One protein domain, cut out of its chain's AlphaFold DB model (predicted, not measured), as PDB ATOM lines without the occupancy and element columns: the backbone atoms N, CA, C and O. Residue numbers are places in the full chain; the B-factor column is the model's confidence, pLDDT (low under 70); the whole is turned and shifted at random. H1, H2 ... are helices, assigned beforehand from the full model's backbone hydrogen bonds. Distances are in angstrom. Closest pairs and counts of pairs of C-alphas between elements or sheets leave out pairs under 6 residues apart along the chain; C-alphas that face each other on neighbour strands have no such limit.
ATOM      1  N   ILE A  11     -23.656 -47.031  42.451       88.44
ATOM      2  CA  ILE A  11     -24.522 -47.546  41.395       88.44
ATOM      3  C   ILE A  11     -26.016 -47.338  41.678       88.44
ATOM      4  O   ILE A  11     -26.758 -47.065  40.739       88.44
ATOM      5  N   ASP A  12     -26.453 -47.402  42.941       89.75
ATOM      6  CA  ASP A  12     -27.839 -47.129  43.341       89.75
ATOM      7  C   ASP A  12     -28.186 -45.661  43.094       89.75
ATOM      8  O   ASP A  12     -29.259 -45.339  42.580       89.75
ATOM      9  N   ILE A  13     -27.245 -44.765  43.410       91.19
ATOM     10  CA  ILE A  13     -27.393 -43.328  43.164       91.19
ATOM     11  C   ILE A  13     -27.528 -43.085  41.658       91.19
ATOM     12  O   ILE A  13     -28.478 -42.439  41.228       91.19
ATOM     13  N   ILE A  14     -26.631 -43.650  40.846       92.12
ATOM     14  CA  ILE A  14     -26.666 -43.480  39.385       92.12
ATOM     15  C   ILE A  14     -27.956 -44.061  38.791       92.12
ATOM     16  O   ILE A  14     -28.576 -43.417  37.946       92.12
ATOM     17  N   ALA A  15     -28.391 -45.245  39.235       93.44
ATOM     18  CA  ALA A  15     -29.636 -45.860  38.776       93.44
ATOM     19  C   ALA A  15     -30.847 -44.966  39.080       93.44
ATOM     20  O   ALA A  15     -31.650 -44.700  38.182       93.44
ATOM     21  N   ARG A  16     -30.927 -44.422  40.300       92.81
ATOM     22  CA  ARG A  16     -31.977 -43.477  40.692       92.81
ATOM     23  C   ARG A  16     -31.971 -42.221  39.826       92.81
ATOM     24  O   ARG A  16     -33.017 -41.841  39.310       92.81
ATOM     25  N   GLU A  17     -30.817 -41.586  39.636       92.31
ATOM     26  CA  GLU A  17     -30.718 -40.367  38.819       92.31
ATOM     27  C   GLU A  17     -31.135 -40.636  37.361       92.31
ATOM     28  O   GLU A  17     -31.877 -39.856  36.762       92.31
ATOM     29  N   LEU A  18     -30.726 -41.772  36.787       90.69
ATOM     30  CA  LEU A  18     -31.117 -42.170  35.430       90.69
ATOM     31  C   LEU A  18     -32.620 -42.457  35.310       90.69
ATOM     32  O   LEU A  18     -33.234 -42.120  34.288       90.69
ATOM     33  N   HIS A  19     -33.225 -43.047  36.343       91.94
ATOM     34  CA  HIS A  19     -34.673 -43.228  36.413       91.94
ATOM     35  C   HIS A  19     -35.402 -41.887  36.483       91.94
ATOM     36  O   HIS A  19     -36.289 -41.642  35.668       91.94
ATOM     37  N   GLU A  20     -34.997 -40.983  37.376       91.25
ATOM     38  CA  GLU A  20     -35.636 -39.670  37.526       91.25
ATOM     39  C   GLU A  20     -35.498 -38.813  36.251       91.25
ATOM     40  O   GLU A  20     -36.457 -38.170  35.812       91.25
ATOM     41  N   LEU A  21     -34.357 -38.884  35.556       89.75
ATOM     42  CA  LEU A  21     -34.191 -38.273  34.231       89.75
ATOM     43  C   LEU A  21     -35.174 -38.839  33.196       89.75
ATOM     44  O   LEU A  21     -35.677 -38.110  32.336       89.75
ATOM     45  N   THR A  22     -35.452 -40.140  33.267       86.94
ATOM     46  CA  THR A  22     -36.403 -40.820  32.380       86.94
ATOM     47  C   THR A  22     -37.844 -40.463  32.743       86.94
ATOM     48  O   THR A  22     -38.650 -40.180  31.854       86.94
ATOM     49  N   ARG A  23     -38.157 -40.366  34.036       88.00
ATOM     50  CA  ARG A  23     -39.444 -39.906  34.565       88.00
ATOM     51  C   ARG A  23     -39.809 -38.514  34.062       88.00
ATOM     52  O   ARG A  23     -40.938 -38.307  33.633       88.00
ATOM     53  N   HIS A  24     -38.856 -37.586  33.993       85.75
ATOM     54  CA  HIS A  24     -39.102 -36.267  33.393       85.75
ATOM     55  C   HIS A  24     -39.566 -36.326  31.927       85.75
ATOM     56  O   HIS A  24     -40.214 -35.394  31.450       85.75
ATOM     57  N   ARG A  25     -39.252 -37.407  31.205       85.81
ATOM     58  CA  ARG A  25     -39.659 -37.620  29.808       85.81
ATOM     59  C   ARG A  25     -40.944 -38.441  29.672       85.81
ATOM     60  O   ARG A  25     -41.583 -38.369  28.626       85.81
ATOM     61  N   ILE A  26     -41.327 -39.205  30.697       83.38
ATOM     62  CA  ILE A  26     -42.481 -40.111  30.683       83.38
ATOM     63  C   ILE A  26     -43.456 -39.687  31.782       83.38
ATOM     64  O   ILE A  26     -43.276 -39.998  32.954       83.38
ATOM     65  N   GLN A  27     -44.536 -39.016  31.380       76.69
ATOM     66  CA  GLN A  27     -45.484 -38.342  32.280       76.69
ATOM     67  C   GLN A  27     -46.189 -39.267  33.300       76.69
ATOM     68  O   GLN A  27     -46.744 -38.774  34.273       76.69
ATOM     69  N   GLN A  28     -46.167 -40.589  33.092       84.00
ATOM     70  CA  GLN A  28     -46.789 -41.593  33.971       84.00
ATOM     71  C   GLN A  28     -45.777 -42.486  34.704       84.00
ATOM     72  O   GLN A  28     -46.171 -43.490  35.289       84.00
ATOM     73  N   CYS A  29     -44.481 -42.169  34.655       84.06
ATOM     74  CA  CYS A  29     -43.486 -42.952  35.380       84.06
ATOM     75  C   CYS A  29     -43.530 -42.599  36.882       84.06
ATOM     76  O   CYS A  29     -43.462 -41.404  37.211       84.06
ATOM     77  N   PRO A  30     -43.624 -43.585  37.792       88.44
ATOM     78  CA  PRO A  30     -43.532 -43.340  39.229       88.44
ATOM     79  C   PRO A  30     -42.185 -42.714  39.604       88.44
ATOM     80  O   PRO A  30     -41.193 -42.868  38.883       88.44
ATOM     81  N   ALA A  31     -42.141 -42.012  40.739       91.50
ATOM     82  CA  ALA A  31     -40.863 -41.648  41.345       91.50
ATOM     83  C   ALA A  31     -40.099 -42.920  41.729       91.50
ATOM     84  O   ALA A  31     -40.720 -43.932  42.039       91.50
ATOM     85  N   TRP A  32     -38.768 -42.866  41.742       90.44
ATOM     86  CA  TRP A  32     -37.940 -44.003  42.155       90.44
ATOM     87  C   TRP A  32     -38.338 -44.567  43.526       90.44
ATOM     88  O   TRP A  32     -38.375 -45.778  43.708       90.44
ATOM     89  N   GLU A  33     -38.657 -43.688  44.477       89.81
ATOM     90  CA  GLU A  33     -39.050 -44.063  45.842       89.81
ATOM     91  C   GLU A  33     -40.436 -44.726  45.918       89.81
ATOM     92  O   GLU A  33     -40.726 -45.403  46.901       89.81
ATOM     93  N   ASP A  34     -41.271 -44.544  44.891       91.12
ATOM     94  CA  ASP A  34     -42.613 -45.127  44.787       91.12
ATOM     95  C   ASP A  34     -42.629 -46.448  43.999       91.12
ATOM     96  O   ASP A  34     -43.685 -47.068  43.895       91.12
ATOM     97  N   LEU A  35     -41.499 -46.884  43.426       89.31
ATOM     98  CA  LEU A  35     -41.437 -48.155  42.701       89.31
ATOM     99  C   LEU A  35     -41.489 -49.335  43.674       89.31
ATOM    100  O   LEU A  35     -40.651 -49.463  44.570       89.31
ATOM    101  N   ASP A  36     -42.419 -50.252  43.436       88.75
ATOM    102  CA  ASP A  36     -42.535 -51.504  44.158       88.75
ATOM    103  C   ASP A  36     -41.796 -52.633  43.413       88.75
ATOM    104  O   ASP A  36     -42.145 -52.998  42.288       88.75
ATOM    105  N   PRO A  37     -40.774 -53.257  44.022       87.44
ATOM    106  CA  PRO A  37     -40.044 -54.355  43.390       87.44
ATOM    107  C   PRO A  37     -40.855 -55.660  43.305       87.44
ATOM    108  O   PRO A  37     -40.382 -56.623  42.696       87.44
ATOM    109  N   SER A  38     -42.036 -55.734  43.932       91.88
ATOM    110  CA  SER A  38     -42.941 -56.885  43.836       91.88
ATOM    111  C   SER A  38     -43.863 -56.781  42.620       91.88
ATOM    112  O   SER A  38     -44.319 -57.815  42.123       91.88
ATOM    113  N   ASP A  39     -44.123 -55.570  42.119       91.31
ATOM    114  CA  ASP A  39     -44.803 -55.368  40.847       91.31
ATOM    115  C   ASP A  39     -43.843 -55.675  39.677       91.31
ATOM    116  O   ASP A  39     -42.753 -55.112  39.578       91.31
ATOM    117  N   PRO A  40     -44.204 -56.588  38.758       92.06
ATOM    118  CA  PRO A  40     -43.297 -57.026  37.702       92.06
ATOM    119  C   PRO A  40     -42.988 -55.943  36.656       92.06
ATOM    120  O   PRO A  40     -41.948 -56.030  35.995       92.06
ATOM    121  N   LEU A  41     -43.863 -54.948  36.474       88.56
ATOM    122  CA  LEU A  41     -43.607 -53.823  35.576       88.56
ATOM    123  C   LEU A  41     -42.598 -52.866  36.220       88.56
ATOM    124  O   LEU A  41     -41.604 -52.505  35.585       88.56
ATOM    125  N   GLU A  42     -42.816 -52.504  37.481       91.50
ATOM    126  CA  GLU A  42     -41.955 -51.593  38.237       91.50
ATOM    127  C   GLU A  42     -40.587 -52.219  38.533       91.50
ATOM    128  O   GLU A  42     -39.557 -51.581  38.302       91.50
ATOM    129  N   ALA A  43     -40.533 -53.510  38.864       91.62
ATOM    130  CA  ALA A  43     -39.287 -54.275  38.942       91.62
ATOM    131  C   ALA A  43     -38.505 -54.259  37.615       91.62
ATOM    132  O   ALA A  43     -37.270 -54.229  37.608       91.62
ATOM    133  N   GLY A  44     -39.210 -54.250  36.479       91.38
ATOM    134  CA  GLY A  44     -38.612 -54.087  35.157       91.38
ATOM    135  C   GLY A  44     -37.957 -52.716  34.964       91.38
ATOM    136  O   GLY A  44     -36.856 -52.644  34.415       91.38
ATOM    137  N   LEU A  45     -38.592 -51.647  35.453       89.75
ATOM    138  CA  LEU A  45     -38.051 -50.281  35.416       89.75
ATOM    139  C   LEU A  45     -36.818 -50.146  36.312       89.75
ATOM    140  O   LEU A  45     -35.793 -49.634  35.860       89.75
ATOM    141  N   ILE A  46     -36.882 -50.688  37.533       91.88
ATOM    142  CA  ILE A  46     -35.744 -50.749  38.457       91.88
ATOM    143  C   ILE A  46     -34.577 -51.472  37.780       91.88
ATOM    144  O   ILE A  46     -33.472 -50.934  37.693       91.88
ATOM    145  N   ARG A  47     -34.813 -52.673  37.230       93.38
ATOM    146  CA  ARG A  47     -33.762 -53.449  36.556       93.38
ATOM    147  C   ARG A  47     -33.148 -52.677  35.392       93.38
ATOM    148  O   ARG A  47     -31.926 -52.609  35.300       93.38
ATOM    149  N   TRP A  48     -33.976 -52.066  34.546       91.69
ATOM    150  CA  TRP A  48     -33.507 -51.268  33.416       91.69
ATOM    151  C   TRP A  48     -32.619 -50.098  33.863       91.69
ATOM    152  O   TRP A  48     -31.575 -49.852  33.254       91.69
ATOM    153  N   ALA A  49     -32.986 -49.414  34.949       92.75
ATOM    154  CA  ALA A  49     -32.196 -48.323  35.510       92.75
ATOM    155  C   ALA A  49     -30.825 -48.807  36.011       92.75
ATOM    156  O   ALA A  49     -29.809 -48.178  35.714       92.75
ATOM    157  N   TYR A  50     -30.765 -49.963  36.681       93.75
ATOM    158  CA  TYR A  50     -29.496 -50.578  37.087       93.75
ATOM    159  C   TYR A  50     -28.653 -51.049  35.902       93.75
ATOM    160  O   TYR A  50     -27.439 -50.865  35.911       93.75
ATOM    161  N   GLU A  51     -29.256 -51.637  34.867       94.19
ATOM    162  CA  GLU A  51     -28.536 -52.023  33.645       94.19
ATOM    163  C   GLU A  51     -27.903 -50.795  32.975       94.19
ATOM    164  O   GLU A  51     -26.731 -50.829  32.594       94.19
ATOM    165  N   ARG A  52     -28.629 -49.672  32.922       91.62
ATOM    166  CA  ARG A  52     -28.103 -48.389  32.440       91.62
ATOM    167  C   ARG A  52     -27.029 -47.797  33.344       91.62
ATOM    168  O   ARG A  52     -26.060 -47.249  32.830       91.62
ATOM    169  N   ALA A  53     -27.166 -47.924  34.660       92.62
ATOM    170  CA  ALA A  53     -26.145 -47.479  35.600       92.62
ATOM    171  C   ALA A  53     -24.844 -48.278  35.436       92.62
ATOM    172  O   ALA A  53     -23.767 -47.688  35.429       92.62
ATOM    173  N   ARG A  54     -24.931 -49.599  35.228       91.81
ATOM    174  CA  ARG A  54     -23.766 -50.456  34.936       91.81
ATOM    175  C   ARG A  54     -23.083 -50.064  33.636       91.81
ATOM    176  O   ARG A  54     -21.863 -49.975  33.614       91.81
ATOM    177  N   ASP A  55     -23.858 -49.822  32.582       90.56
ATOM    178  CA  ASP A  55     -23.341 -49.355  31.291       90.56
ATOM    179  C   ASP A  55     -22.631 -48.000  31.435       90.56
ATOM    180  O   ASP A  55     -21.494 -47.844  31.001       90.56
ATOM    181  N   PHE A  56     -23.248 -47.055  32.150       87.88
ATOM    182  CA  PHE A  56     -22.654 -45.754  32.440       87.88
ATOM    183  C   PHE A  56     -21.337 -45.889  33.224       87.88
ATOM    184  O   PHE A  56     -20.312 -45.353  32.813       87.88
ATOM    185  N   VAL A  57     -21.323 -46.658  34.314       87.81
ATOM    186  CA  VAL A  57     -20.098 -46.902  35.092       87.81
ATOM    187  C   VAL A  57     -19.048 -47.643  34.261       87.81
ATOM    188  O   VAL A  57     -17.874 -47.313  34.350       87.81
ATOM    189  N   GLY A  58     -19.438 -48.595  33.413       85.50
ATOM    190  CA  GLY A  58     -18.517 -49.314  32.530       85.50
ATOM    191  C   GLY A  58     -17.895 -48.427  31.448       85.50
ATOM    192  O   GLY A  58     -16.716 -48.575  31.144       85.50
ATOM    193  N   MET A  59     -18.655 -47.476  30.896       79.62
ATOM    194  CA  MET A  59     -18.162 -46.536  29.882       79.62
ATOM    195  C   MET A  59     -17.280 -45.424  30.460       79.62
ATOM    196  O   MET A  59     -16.354 -44.982  29.784       79.62
ATOM    197  N   TYR A  60     -17.558 -44.958  31.682       70.12
ATOM    198  CA  TYR A  60     -16.868 -43.805  32.282       70.12
ATOM    199  C   TYR A  60     -15.903 -44.162  33.422       70.12
ATOM    200  O   TYR A  60     -15.062 -43.342  33.777       70.12
ATOM    201  N   GLY A  61     -15.991 -45.365  33.988       60.66
ATOM    202  CA  GLY A  61     -15.123 -45.868  35.061       60.66
ATOM    203  C   GLY A  61     -13.950 -46.728  34.583       60.66
ATOM    204  O   GLY A  61     -13.099 -47.071  35.389       60.66
ATOM    205  N   GLY A  62     -13.887 -47.066  33.289       56.84
ATOM    206  CA  GLY A  62     -12.773 -47.797  32.665       56.84
ATOM    207  C   GLY A  62     -11.687 -46.907  32.044       56.84
ATOM    208  O   GLY A  62     -10.835 -47.409  31.322       56.84
TER     209      GLY A  62
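This is residues 11 to 62 of the 65 residues of an uncharacterized protein of Methylobacterium currus (UniProt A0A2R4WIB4). One long helix, H2, makes the longest axis, and a shorter helix, H1, crosses it near its middle at a steep angle, like a skewed X. A long loop, residues 24 to 39, joins the two helices at the end of the model where H2 begins. The printed part has 52 residues with two named helices, H1 then H2, and no named strand; the class is all helix. The whole is compact, with a radius of gyration of the C-alphas of 11.1 A and spans of 33 by 22 by 14 A.

H2, residues 40 to 60, is 30.0 A long, from C-alpha 40 at (-43.297, -57.026, 37.702) to C-alpha 60 at (-16.868, -43.805, 32.282). H1, residues 11 to 23, is 18.1 A long and begins with C-alpha 11 at (-24.522, -47.546, 41.395).

H2 and H1 touch, and their closest C-alphas, those of Ala 49 and Ala 15, are 4.8 A apart. Their lines stand at a steep tilt of 64 degrees, opposite ways. In H1 and H2 every O i to N i+4 pair is within hydrogen-bond range.

The two C-alphas farthest apart, those of Gln 28 and Gly 62, are 34.6 A apart. The printed part has no cut. The link from H1 to H2, 16 residues, is long. Mean pLDDT of the printed part is 88.0; residues 61 to 62 are under 70.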